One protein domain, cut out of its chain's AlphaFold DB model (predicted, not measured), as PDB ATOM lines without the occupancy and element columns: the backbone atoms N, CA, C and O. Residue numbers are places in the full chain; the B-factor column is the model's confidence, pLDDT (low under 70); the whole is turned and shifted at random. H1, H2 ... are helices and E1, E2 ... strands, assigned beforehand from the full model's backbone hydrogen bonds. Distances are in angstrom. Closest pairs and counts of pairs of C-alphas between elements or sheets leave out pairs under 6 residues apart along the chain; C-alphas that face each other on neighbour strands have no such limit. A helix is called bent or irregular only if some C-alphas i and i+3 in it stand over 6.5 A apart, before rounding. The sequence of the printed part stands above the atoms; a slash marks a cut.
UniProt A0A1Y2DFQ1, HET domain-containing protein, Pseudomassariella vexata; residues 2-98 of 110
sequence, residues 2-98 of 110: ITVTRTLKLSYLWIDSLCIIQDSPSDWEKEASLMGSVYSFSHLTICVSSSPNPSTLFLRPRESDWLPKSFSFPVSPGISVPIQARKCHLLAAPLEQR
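Overview. This is residues 2 to 98 of the 110 residues of the protein "HET domain-containing protein" of Pseudomassariella vexata (UniProt A0A1Y2DFQ1). A slender two-stranded hairpin, E1 and E2, makes one end of a long thin rod, and three loosely arranged helices, H1, H2 and H3, make the other; the unnamed stretch 41 to 68 winds between them, and the tail 90 to 98 stands free. The printed part has 97 residues, in the order H1, H2, H3, E1, E2, with the sheet E1 - E2 antiparallel. The class is mixed, helices and strands, with 41 residues in named elements, under half. The whole is extended, with a radius of gyration of the C-alphas of 21.7 A and spans of 74 by 33 by 25 A.

Along the chain. Find C-alpha 69 at (117.716, 191.946, 145.700); from there E1, residues 69 to 76, runs 21.6 A. E2, residues 79 to 85, returns over 19.0 A to C-alpha 85 at (120.832, 188.115, 148.065). H3, residues 25 to 40, covers 23.5 A. Look earlier for H2, residues 16 to 19, 5.3 A, and H1, residues 2 to 7, 8.5 A, which begins at (125.077, 182.370, 115.286).

Arrangement. E1 and E2 form a hairpin, their directions 149 degrees apart; look for N 71 and O 83, 2.8 A, within hydrogen-bond range. H3 is irregular, C-alphas 33 and 36 being 7.3 A apart, with a kink of 42 degrees near residue 34. H2 and H3 are near each other, with 7 pairs of C-alphas within 10 A. H1 is apart from H2 and H3. Every O i to N i+4 pair is within range in H1, and 9 of 12 in H3; H2 is too short for one.

Size, cuts and confidence. The C-alphas of Ser 26 and Pro 77, the two farthest apart, are 74.5 A apart. The printed part has no cut. The link H3 to E1 is long, with 28 residues. Residues 89 to 98 have pLDDT under 70.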
ATOM      1  N   ILE A   2     124.179 181.631 116.198       89.69
ATOM      2  CA  ILE A   2     125.077 182.370 115.286       89.69
ATOM      3  C   ILE A   2     125.755 183.583 115.946       89.69
ATOM      4  O   ILE A   2     126.972 183.716 115.860       89.69
ATOM      5  N   THR A   3     124.999 184.444 116.638       91.62
ATOM      6  CA  THR A   3     125.566 185.614 117.333       91.62
ATOM      7  C   THR A   3     126.644 185.214 118.335       91.62
ATOM      8  O   THR A   3     127.730 185.780 118.308       91.62
ATOM      9  N   VAL A   4     126.383 184.198 119.165       92.31
ATOM     10  CA  VAL A   4     127.346 183.712 120.165       92.31
ATOM     11  C   VAL A   4     128.589 183.150 119.482       92.31
ATOM     12  O   VAL A   4     129.696 183.550 119.821       92.31
ATOM     13  N   THR A   5     128.418 182.294 118.472       94.44
ATOM     14  CA  THR A   5     129.527 181.705 117.708       94.44
ATOM     15  C   THR A   5     130.425 182.781 117.091       94.44
ATOM     16  O   THR A   5     131.645 182.736 117.248       94.44
ATOM     17  N   ARG A   6     129.826 183.805 116.464       94.50
ATOM     18  CA  ARG A   6     130.560 184.929 115.861       94.50
ATOM     19  C   ARG A   6     131.280 185.781 116.905       94.50
ATOM     20  O   ARG A   6     132.422 186.166 116.677       94.50
ATOM     21  N   THR A   7     130.651 186.056 118.049       95.75
ATOM     22  CA  THR A   7     131.286 186.786 119.160       95.75
ATOM     23  C   THR A   7     132.483 186.024 119.726       95.75
ATOM     24  O   THR A   7     133.501 186.635 120.045       95.75
ATOM     25  N   LEU A   8     132.396 184.693 119.787       95.75
ATOM     26  CA  LEU A   8     133.486 183.816 120.224       95.75
ATOM     27  C   LEU A   8     134.554 183.577 119.143       95.75
ATOM     28  O   LEU A   8     135.504 182.843 119.391       95.75
ATOM     29  N   LYS A   9     134.427 184.208 117.965       96.81
ATOM     30  CA  LYS A   9     135.343 184.059 116.819       96.81
ATOM     31  C   LYS A   9     135.506 182.605 116.356       96.81
ATOM     32  O   LYS A   9     136.570 182.220 115.880       96.81
ATOM     33  N   LEU A  10     134.446 181.808 116.477       95.56
ATOM     34  CA  LEU A  10     134.396 180.451 115.942       95.56
ATOM     35  C   LEU A  10     133.792 180.478 114.535       95.56
ATOM     36  O   LEU A  10     132.807 181.174 114.284       95.56
ATOM     37  N   SER A  11     134.384 179.717 113.617       94.81
ATOM     38  CA  SER A  11     133.944 179.666 112.214       94.81
ATOM     39  C   SER A  11     132.914 178.571 111.943       94.81
ATOM     40  O   SER A  11     132.198 178.644 110.949       94.81
ATOM     41  N   TYR A  12     132.835 177.567 112.819       93.62
ATOM     42  CA  TYR A  12     131.990 176.393 112.636       93.62
ATOM     43  C   TYR A  12     130.911 176.330 113.713       93.62
ATOM     44  O   TYR A  12     131.164 176.585 114.892       93.62
ATOM     45  N   LEU A  13     129.700 175.995 113.280       94.19
ATOM     46  CA  LEU A  13     128.522 175.831 114.117       94.19
ATOM     47  C   LEU A  13     127.808 174.567 113.659       94.19
ATOM     48  O   LEU A  13     127.459 174.461 112.488       94.19
ATOM     49  N   TRP A  14     127.588 173.647 114.592       94.12
ATOM     50  CA  TRP A  14     126.798 172.451 114.355       94.12
ATOM     51  C   TRP A  14     125.485 172.553 115.133       94.12
ATOM     52  O   TRP A  14     125.491 172.852 116.330       94.12
ATOM     53  N   ILE A  15     124.368 172.374 114.431       91.62
ATOM     54  CA  ILE A  15     123.008 172.334 114.976       91.62
ATOM     55  C   ILE A  15     122.289 171.229 114.209       91.62
ATOM     56  O   ILE A  15     122.285 171.269 112.982       91.62
ATOM     57  N   ASP A  16     121.670 170.287 114.915       90.81
ATOM     58  CA  ASP A  16     120.908 169.167 114.346       90.81
ATOM     59  C   ASP A  16     119.982 169.582 113.185       90.81
ATOM     60  O   ASP A  16     120.083 169.056 112.082       90.81
ATOM     61  N   SER A  17     119.168 170.616 113.386       89.25
ATOM     62  CA  SER A  17     118.222 171.163 112.404       89.25
ATOM     63  C   SER A  17     118.861 171.852 111.192       89.25
ATOM     64  O   SER A  17     118.163 172.132 110.222       89.25
ATOM     65  N   LEU A  18     120.166 172.147 111.227       89.94
ATOM     66  CA  LEU A  18     120.905 172.749 110.108       89.94
ATOM     67  C   LEU A  18     121.878 171.777 109.438       89.94
ATOM     68  O   LEU A  18     122.203 171.956 108.266       89.94
ATOM     69  N   CYS A  19     122.392 170.806 110.190       92.81
ATOM     70  CA  CYS A  19     123.454 169.909 109.754       92.81
ATOM     71  C   CYS A  19     122.952 168.508 109.389       92.81
ATOM     72  O   CYS A  19     123.707 167.777 108.762       92.81
ATOM     73  N   ILE A  20     121.711 168.157 109.746       93.94
ATOM     74  CA  ILE A  20     121.074 166.879 109.411       93.94
ATOM     75  C   ILE A  20     119.909 167.135 108.455       93.94
ATOM     76  O   ILE A  20     119.053 167.992 108.710       93.94
ATOM     77  N   ILE A  21     119.841 166.374 107.366       94.56
ATOM     78  CA  ILE A  21     118.717 166.415 106.430       94.56
ATOM     79  C   ILE A  21     117.498 165.761 107.095       94.56
ATOM     80  O   ILE A  21     117.448 164.547 107.271       94.56
ATOM     81  N   GLN A  22     116.495 166.572 107.440       87.06
ATOM     82  CA  GLN A  22     115.344 166.146 108.254       87.06
ATOM     83  C   GLN A  22     114.498 165.038 107.600       87.06
ATOM     84  O   GLN A  22     114.007 164.153 108.294       87.06
ATOM     85  N   ASP A  23     114.382 165.043 106.269       92.56
ATOM     86  CA  ASP A  23     113.568 164.076 105.513       92.56
ATOM     87  C   ASP A  23     114.378 162.874 104.987       92.56
ATOM     88  O   ASP A  23     113.938 162.162 104.084       92.56
ATOM     89  N   SER A  24     115.585 162.645 105.517       95.38
ATOM     90  CA  SER A  24     116.471 161.565 105.075       95.38
ATOM     91  C   SER A  24     116.869 160.664 106.245       95.38
ATOM     92  O   SER A  24     117.803 160.991 106.980       95.38
ATOM     93  N   PRO A  25     116.235 159.484 106.391       94.19
ATOM     94  CA  PRO A  25     116.624 158.508 107.408       94.19
ATOM     95  C   PRO A  25     118.096 158.096 107.298       94.19
ATOM     96  O   PRO A  25     118.789 157.979 108.302       94.19
ATOM     97  N   SER A  26     118.603 157.953 106.070       95.94
ATOM     98  CA  SER A  26     120.003 157.593 105.830       95.94
ATOM     99  C   SER A  26     120.985 158.684 106.268       95.94
ATOM    100  O   SER A  26     122.090 158.357 106.697       95.94
ATOM    101  N   ASP A  27     120.619 159.961 106.128       94.31
ATOM    102  CA  ASP A  27     121.467 161.068 106.580       94.31
ATOM    103  C   ASP A  27     121.409 161.193 108.103       94.31
ATOM    104  O   ASP A  27     122.444 161.320 108.754       94.31
ATOM    105  N   TRP A  28     120.215 161.028 108.679       94.00
ATOM    106  CA  TRP A  28     120.037 160.971 110.123       94.00
ATOM    107  C   TRP A  28     120.882 159.865 110.762       94.00
ATOM    108  O   TRP A  28     121.629 160.159 111.688       94.00
ATOM    109  N   GLU A  29     120.844 158.626 110.258       94.62
ATOM    110  CA  GLU A  29     121.638 157.510 110.805       94.62
ATOM    111  C   GLU A  29     123.140 157.814 110.784       94.62
ATOM    112  O   GLU A  29     123.863 157.566 111.755       94.62
ATOM    113  N   LYS A  30     123.608 158.400 109.680       94.38
ATOM    114  CA  LYS A  30     125.002 158.788 109.510       94.38
ATOM    115  C   LYS A  30     125.404 159.865 110.518       94.38
ATOM    116  O   LYS A  30     126.383 159.676 111.237       94.38
ATOM    117  N   GLU A  31     124.665 160.967 110.599       93.81
ATOM    118  CA  GLU A  31     125.003 162.086 111.486       93.81
ATOM    119  C   GLU A  31     124.800 161.728 112.969       93.81
ATOM    120  O   GLU A  31     125.633 162.074 113.810       93.81
ATOM    121  N   ALA A  32     123.764 160.949 113.298       91.31
ATOM    122  CA  ALA A  32     123.518 160.442 114.648       91.31
ATOM    123  C   ALA A  32     124.679 159.565 115.144       91.31
ATOM    124  O   ALA A  32     125.111 159.707 116.289       91.31
ATOM    125  N   SER A  33     125.257 158.723 114.274       93.88
ATOM    126  CA  SER A  33     126.432 157.908 114.623       93.88
ATOM    127  C   SER A  33     127.673 158.744 114.979       93.88
ATOM    128  O   SER A  33     128.519 158.304 115.759       93.88
ATOM    129  N   LEU A  34     127.767 159.971 114.453       93.19
ATOM    130  CA  LEU A  34     128.878 160.899 114.683       93.19
ATOM    131  C   LEU A  34     128.624 161.868 115.841       93.19
ATOM    132  O   LEU A  34     129.559 162.509 116.322       93.19
ATOM    133  N   MET A  35     127.383 161.975 116.312       91.12
ATOM    134  CA  MET A  35     126.936 162.993 117.262       91.12
ATOM    135  C   MET A  35     127.775 163.022 118.548       91.12
ATOM    136  O   MET A  35     128.191 164.088 119.008       91.12
ATOM    137  N   GLY A  36     128.114 161.848 119.093       90.69
ATOM    138  CA  GLY A  36     128.982 161.734 120.269       90.69
ATOM    139  C   GLY A  36     130.382 162.312 120.037       90.69
ATOM    140  O   GLY A  36     130.917 163.016 120.897       90.69
ATOM    141  N   SER A  37     130.964 162.076 118.858       93.62
ATOM    142  CA  SER A  37     132.247 162.662 118.460       93.62
ATOM    143  C   SER A  37     132.131 164.165 118.217       93.62
ATOM    144  O   SER A  37     132.992 164.911 118.672       93.62
ATOM    145  N   VAL A  38     131.059 164.629 117.570       93.69
ATOM    146  CA  VAL A  38     130.810 166.062 117.345       93.69
ATOM    147  C   VAL A  38     130.766 166.822 118.669       93.69
ATOM    148  O   VAL A  38     131.448 167.837 118.801       93.69
ATOM    149  N   TYR A  39     130.044 166.321 119.677       91.19
ATOM    150  CA  TYR A  39     130.037 166.948 121.000       91.19
ATOM    151  C   TYR A  39     131.399 166.869 121.689       91.19
ATOM    152  O   TYR A  39     131.888 167.888 122.183       91.19
ATOM    153  N   SER A  40     132.039 165.695 121.680       93.25
ATOM    154  CA  SER A  40     133.309 165.461 122.385       93.25
ATOM    155  C   SER A  40     134.478 166.271 121.822       93.25
ATOM    156  O   SER A  40     135.344 166.702 122.576       93.25
ATOM    157  N   PHE A  41     134.502 166.495 120.506       94.75
ATOM    158  CA  PHE A  41     135.555 167.248 119.818       94.75
ATOM    159  C   PHE A  41     135.144 168.690 119.479       94.75
ATOM    160  O   PHE A  41     135.880 169.403 118.792       94.75
ATOM    161  N   SER A  42     133.984 169.152 119.958       94.88
ATOM    162  CA  SER A  42     133.595 170.558 119.842       94.88
ATOM    163  C   SER A  42     134.518 171.453 120.679       94.88
ATOM    164  O   SER A  42     134.979 171.072 121.752       94.88
ATOM    165  N   HIS A  43     134.766 172.685 120.221       94.88
ATOM    166  CA  HIS A  43     135.478 173.677 121.045       94.88
ATOM    167  C   HIS A  43     134.683 174.022 122.313       94.88
ATOM    168  O   HIS A  43     135.257 174.316 123.358       94.88
ATOM    169  N   LEU A  44     133.355 174.031 122.194       93.56
ATOM    170  CA  LEU A  44     132.402 174.204 123.278       93.56
ATOM    171  C   LEU A  44     131.026 173.718 122.818       93.56
ATOM    172  O   LEU A  44     130.682 173.828 121.640       93.56
ATOM    173  N   THR A  45     130.213 173.272 123.771       92.00
ATOM    174  CA  THR A  45     128.801 172.940 123.551       92.00
ATOM    175  C   THR A  45     127.924 173.956 124.279       92.00
ATOM    176  O   THR A  45     128.059 174.151 125.486       92.00
ATOM    177  N   ILE A  46     127.028 174.628 123.550       89.12
ATOM    178  CA  ILE A  46     126.078 175.589 124.130       89.12
ATOM    179  C   ILE A  46     124.755 174.872 124.379       89.12
ATOM    180  O   ILE A  46     124.087 174.466 123.433       89.12
ATOM    181  N   CYS A  47     124.343 174.784 125.643       87.19
ATOM    182  CA  CYS A  47     123.017 174.302 126.020       87.19
ATOM    183  C   CYS A  47     122.133 175.474 126.465       87.19
ATOM    184  O   CYS A  47     122.548 176.305 127.274       87.19
ATOM    185  N   VAL A  48     120.903 175.537 125.952       85.44
ATOM    186  CA  VAL A  48     119.921 176.570 126.312       85.44
ATOM    187  C   VAL A  48     118.831 175.979 127.197       85.44
ATOM    188  O   VAL A  48     117.663 175.920 126.826       85.44
ATOM    189  N   SER A  49     119.209 175.542 128.394       81.38
ATOM    190  CA  SER A  49     118.291 174.829 129.294       81.38
ATOM    191  C   SER A  49     117.119 175.682 129.802       81.38
ATOM    192  O   SER A  49     116.139 175.141 130.294       81.38
ATOM    193  N   SER A  50     117.210 177.013 129.717       76.38
ATOM    194  CA  SER A  50     116.173 177.945 130.184       76.38
ATOM    195  C   SER A  50     115.200 178.405 129.095       76.38
ATOM    196  O   SER A  50     114.315 179.213 129.383       76.38
ATOM    197  N   SER A  51     115.362 177.943 127.850       82.19
ATOM    198  CA  SER A  51     114.456 178.297 126.755       82.19
ATOM    199  C   SER A  51     113.366 177.234 126.595       82.19
ATOM    200  O   SER A  51     113.698 176.058 126.470       82.19
ATOM    201  N   PRO A  52     112.077 177.615 126.556       80.44
ATOM    202  CA  PRO A  52     110.977 176.656 126.450       80.44
ATOM    203  C   PRO A  52     110.834 176.042 125.049       80.44
ATOM    204  O   PRO A  52     110.197 175.006 124.897       80.44
ATOM    205  N   ASN A  53     111.363 176.695 124.014       83.00
ATOM    206  CA  ASN A  53     111.309 176.234 122.626       83.00
ATOM    207  C   ASN A  53     112.440 176.889 121.804       83.00
ATOM    208  O   ASN A  53     113.005 177.901 122.239       83.00
ATOM    209  N   PRO A  54     112.779 176.350 120.618       80.56
ATOM    210  CA  PRO A  54     113.845 176.894 119.768       80.56
ATOM    211  C   PRO A  54     113.538 178.286 119.195       80.56
ATOM    212  O   PRO A  54     114.464 179.028 118.868       80.56
ATOM    213  N   SER A  55     112.262 178.669 119.105       83.81
ATOM    214  CA  SER A  55     111.839 179.990 118.618       83.81
ATOM    215  C   SER A  55     112.042 181.101 119.653       83.81
ATOM    216  O   SER A  55     112.003 182.284 119.314       83.81
ATOM    217  N   THR A  56     112.256 180.748 120.922       84.44
ATOM    218  CA  THR A  56     112.441 181.717 122.000       84.44
ATOM    219  C   THR A  56     113.892 182.186 122.054       84.44
ATOM    220  O   THR A  56     114.840 181.400 122.093       84.44
ATOM    221  N   LEU A  57     114.080 183.505 122.088       82.69
ATOM    222  CA  LEU A  57     115.402 184.110 122.204       82.69
ATOM    223  C   LEU A  57     115.987 183.863 123.599       82.69
ATOM    224  O   LEU A  57     115.425 184.283 124.610       82.69
ATOM    225  N   PHE A  58     117.165 183.246 123.653       86.62
ATOM    226  CA  PHE A  58     117.866 183.003 124.917       86.62
ATOM    227  C   PHE A  58     118.791 184.144 125.346       86.62
ATOM    228  O   PHE A  58     119.074 184.305 126.532       86.62
ATOM    229  N   LEU A  59     119.250 184.960 124.392       88.50
ATOM    230  CA  LEU A  59     120.019 186.176 124.658       88.50
ATOM    231  C   LEU A  59     119.062 187.327 124.981       88.50
ATOM    232  O   LEU A  59     118.854 188.226 124.171       88.50
ATOM    233  N   ARG A  60     118.448 187.265 126.160       85.88
ATOM    234  CA  ARG A  60     117.519 188.281 126.667       85.88
ATOM    235  C   ARG A  60     118.038 188.889 127.970       85.88
ATOM    236  O   ARG A  60     118.848 188.250 128.649       85.88
ATOM    237  N   PRO A  61     117.590 190.102 128.347       86.75
ATOM    238  CA  PRO A  61     117.842 190.624 129.682       86.75
ATOM    239  C   PRO A  61     117.424 189.606 130.744       86.75
ATOM    240  O   PRO A  61     116.419 188.907 130.594       86.75
ATOM    241  N   ARG A  62     118.209 189.510 131.818       84.81
ATOM    242  CA  ARG A  62     117.884 188.642 132.953       84.81
ATOM    243  C   ARG A  62     116.550 189.092 133.553       84.81
ATOM    244  O   ARG A  62     116.378 190.281 133.808       84.81
ATOM    245  N   GLU A  63     115.632 188.155 133.785       84.69
ATOM    246  CA  GLU A  63     114.336 188.483 134.393       84.69
ATOM    247  C   GLU A  63     114.560 189.105 135.778       84.69
ATOM    248  O   GLU A  63     115.474 188.702 136.511       84.69
ATOM    249  N   SER A  64     113.723 190.076 136.145       87.62
ATOM    250  CA  SER A  64     113.869 190.871 137.372       87.62
ATOM    251  C   SER A  64     113.939 190.021 138.639       87.62
ATOM    252  O   SER A  64     114.623 190.378 139.595       87.62
ATOM    253  N   ASP A  65     113.280 188.866 138.638       86.12
ATOM    254  CA  ASP A  65     113.268 187.944 139.772       86.12
ATOM    255  C   ASP A  65     114.599 187.242 140.030       86.12
ATOM    256  O   ASP A  65     114.851 186.799 141.152       86.12
ATOM    257  N   TRP A  66     115.461 187.164 139.017       85.31
ATOM    258  CA  TRP A  66     116.796 186.576 139.119       85.31
ATOM    259  C   TRP A  66     117.893 187.617 139.351       85.31
ATOM    260  O   TRP A  66     119.065 187.246 139.462       85.31
ATOM    261  N   LEU A  67     117.550 188.907 139.403       89.50
ATOM    262  CA  LEU A  67     118.488 189.953 139.794       89.50
ATOM    263  C   LEU A  67     118.740 189.902 141.312       89.50
ATOM    264  O   LEU A  67     117.841 189.531 142.072       89.50
ATOM    265  N   PRO A  68     119.950 190.266 141.780       92.00
ATOM    266  CA  PRO A  68     120.203 190.439 143.204       92.00
ATOM    267  C   PRO A  68     119.229 191.452 143.809       92.00
ATOM    268  O   PRO A  68     119.056 192.551 143.282       92.00
ATOM    269  N   LYS A  69     118.601 191.080 144.921       91.81
ATOM    270  CA  LYS A  69     117.716 191.946 145.700       91.81
ATOM    271  C   LYS A  69     118.456 192.384 146.960       91.81
ATOM    272  O   LYS A  69     119.169 191.586 147.569       91.81
ATOM    273  N   SER A  70     118.313 193.658 147.314       93.19
ATOM    274  CA  SER A  70     118.911 194.229 148.519       93.19
ATOM    275  C   SER A  70     117.872 194.292 149.630       93.19
ATOM    276  O   SER A  70     116.750 194.740 149.406       93.19
ATOM    277  N   PHE A  71     118.264 193.873 150.823       90.44
ATOM    278  CA  PHE A  71     117.439 193.845 152.022       90.44
ATOM    279  C   PHE A  71     118.156 194.606 153.129       90.44
ATOM    280  O   PHE A  71     119.370 194.486 153.266       90.44
ATOM    281  N   SER A  72     117.424 195.369 153.932       93.38
ATOM    282  CA  SER A  72     117.989 195.998 155.126       93.38
ATOM    283  C   SER A  72     117.862 195.036 156.296       93.38
ATOM    284  O   SER A  72     116.750 194.689 156.690       93.38
ATOM    285  N   PHE A  73     118.992 194.592 156.838       93.31
ATOM    286  CA  PHE A  73     119.027 193.675 157.968       93.31
ATOM    287  C   PHE A  73     119.376 194.427 159.255       93.31
ATOM    288  O   PHE A  73     120.450 195.034 159.320       93.31
ATOM    289  N   PRO A  74     118.501 194.418 160.275       93.88
ATOM    290  CA  PRO A  74     118.782 195.073 161.544       93.88
ATOM    291  C   PRO A  74     119.824 194.264 162.329       93.88
ATOM    292  O   PRO A  74     119.610 193.096 162.636       93.88
ATOM    293  N   VAL A  75     120.953 194.889 162.663       92.94
ATOM    294  CA  VAL A  75     122.031 194.265 163.459       92.94
ATOM    295  C   VAL A  75     121.960 194.716 164.915       92.94
ATOM    296  O   VAL A  75     122.306 193.979 165.834       92.94
ATOM    297  N   SER A  76     121.523 195.951 165.142       93.00
ATOM    298  CA  SER A  76     121.396 196.566 166.463       93.00
ATOM    299  C   SER A  76     120.355 197.688 166.404       93.00
ATOM    300  O   SER A  76     119.985 198.113 165.305       93.00
ATOM    301  N   PRO A  77     119.862 198.196 167.547       92.69
ATOM    302  CA  PRO A  77     118.921 199.313 167.560       92.69
ATOM    303  C   PRO A  77     119.478 200.510 166.775       92.69
ATOM    304  O   PRO A  77     120.545 201.026 167.094       92.69
ATOM    305  N   GLY A  78     118.781 200.915 165.711       90.50
ATOM    306  CA  GLY A  78     119.198 202.014 164.831       90.50
ATOM    307  C   GLY A  78     120.277 201.675 163.793       90.50
ATOM    308  O   GLY A  78     120.570 202.517 162.949       90.50
ATOM    309  N   ILE A  79     120.837 200.458 163.793       92.56
ATOM    310  CA  ILE A  79     121.862 200.027 162.831       92.56
ATOM    311  C   ILE A  79     121.291 198.925 161.940       92.56
ATOM    312  O   ILE A  79     121.029 197.807 162.387       92.56
ATOM    313  N   SER A  80     121.134 199.243 160.657       94.12
ATOM    314  CA  SER A  80     120.784 198.279 159.612       94.12
ATOM    315  C   SER A  80     121.892 198.199 158.570       94.12
ATOM    316  O   SER A  80     122.455 199.222 158.186       94.12
ATOM    317  N   VAL A  81     122.179 196.989 158.096       94.62
ATOM    318  CA  VAL A  81     123.160 196.737 157.035       94.62
ATOM    319  C   VAL A  81     122.457 196.259 155.763       94.62
ATOM    320  O   VAL A  81     121.504 195.481 155.853       94.62
ATOM    321  N   PRO A  82     122.888 196.700 154.569       95.06
ATOM    322  CA  PRO A  82     122.359 196.174 153.322       95.06
ATOM    323  C   PRO A  82     122.917 194.769 153.073       95.06
ATOM    324  O   PRO A  82     124.126 194.566 152.991       95.06
ATOM    325  N   ILE A  83     122.027 193.799 152.909       94.00
ATOM    326  CA  ILE A  83     122.345 192.445 152.465       94.00
ATOM    327  C   ILE A  83     121.863 192.297 151.030       94.00
ATOM    328  O   ILE A  83     120.679 192.470 150.749       94.00
ATOM    329  N   GLN A  84     122.763 191.930 150.122       93.88
ATOM    330  CA  GLN A  84     122.385 191.521 148.774       93.88
ATOM    331  C   GLN A  84     122.245 190.004 148.716       93.88
ATOM    332  O   GLN A  84     123.187 189.273 149.013       93.88
ATOM    333  N   ALA A  85     121.077 189.530 148.298       89.75
ATOM    334  CA  ALA A  85     120.832 188.115 148.065       89.75
ATOM    335  C   ALA A  85     120.325 187.890 146.641       89.75
ATOM    336  O   ALA A  85     119.627 188.721 146.063       89.75
ATOM    337  N   ARG A  86     120.671 186.739 146.065       85.50
ATOM    338  CA  ARG A  86     120.202 186.308 144.744       85.50
ATOM    339  C   ARG A  86     119.432 185.005 144.879       85.50
ATOM    340  O   ARG A  86     119.805 184.147 145.676       85.50
ATOM    341  N   LYS A  87     118.393 184.838 144.063       83.31
ATOM    342  CA  LYS A  87     117.684 183.562 143.958       83.31
ATOM    343  C   LYS A  87     118.647 182.505 143.408       83.31
ATOM    344  O   LYS A  87     119.201 182.681 142.323       83.31
ATOM    345  N   CYS A  88     118.861 181.428 144.158       74.81
ATOM    346  CA  CYS A  88     119.570 180.252 143.663       74.81
ATOM    347  C   CYS A  88     118.567 179.342 142.950       74.81
ATOM    348  O   CYS A  88     117.460 179.124 143.448       74.81
ATOM    349  N   HIS A  89     118.922 178.835 141.772       67.56
ATOM    350  CA  HIS A  89     118.095 177.832 141.115       67.56
ATOM    351  C   HIS A  89     118.300 176.488 141.825       67.56
ATOM    352  O   HIS A  89     119.440 176.100 142.051       67.56
ATOM    353  N   LEU A  90     117.225 175.776 142.182       60.28
ATOM    354  CA  LEU A  90     117.307 174.494 142.901       60.28
ATOM    355  C   LEU A  90     118.149 173.442 142.153       60.28
ATOM    356  O   LEU A  90     118.850 172.667 142.787       60.28
ATOM    357  N   LEU A  91     118.156 173.478 140.815       56.88
ATOM    358  CA  LEU A  91     118.991 172.612 139.967       56.88
ATOM    359  C   LEU A  91     120.470 173.037 139.897       56.88
ATOM    360  O   LEU A  91     121.287 172.322 139.331       56.88
ATOM    361  N   ALA A  92     120.820 174.204 140.445       48.72
ATOM    362  CA  ALA A  92     122.203 174.656 140.604       48.72
ATOM    363  C   ALA A  92     122.789 174.277 141.979       48.72
ATOM    364  O   ALA A  92     123.911 174.678 142.293       48.72
ATOM    365  N   ALA A  93     122.039 173.538 142.811       46.47
ATOM    366  CA  ALA A  93     122.582 172.911 144.010       46.47
ATOM    367  C   ALA A  93     123.649 171.866 143.615       46.47
ATOM    368  O   ALA A  93     123.518 171.243 142.560       46.47
ATOM    369  N   PRO A  94     124.713 171.678 144.419       47.09
ATOM    370  CA  PRO A  94     125.782 170.741 144.095       47.09
ATOM    371  C   PRO A  94     125.224 169.346 143.796       47.09
ATOM    372  O   PRO A  94     124.463 168.788 144.588       47.09
ATOM    373  N   LEU A  95     125.656 168.770 142.671       50.75
ATOM    374  CA  LEU A  95     125.322 167.408 142.223       50.75
ATOM    375  C   LEU A  95     125.632 166.322 143.277       50.75
ATOM    376  O   LEU A  95     125.164 165.191 143.159       50.75
ATOM    377  N   GLU A  96     126.392 166.660 144.324       49.62
ATOM    378  CA  GLU A  96     126.760 165.774 145.432       49.62
ATOM    379  C   GLU A  96     125.566 165.194 146.195       49.62
ATOM    380  O   GLU A  96     125.690 164.128 146.792       49.62
ATOM    381  N   GLN A  97     124.392 165.829 146.153       48.75
ATOM    382  CA  GLN A  97     123.234 165.315 146.885       48.75
ATOM    383  C   GLN A  97     122.540 164.113 146.221       48.75
ATOM    384  O   GLN A  97     121.668 163.539 146.863       48.75
ATOM    385  N   ARG A  98     122.893 163.695 144.988       44.97
ATOM    386  CA  ARG A  98     122.243 162.569 144.256       44.97
ATOM    387  C   ARG A  98     120.697 162.603 144.235       44.97
ATOM    388  O   ARG A  98     120.065 161.599 143.930       44.97
TER     389      ARG A  98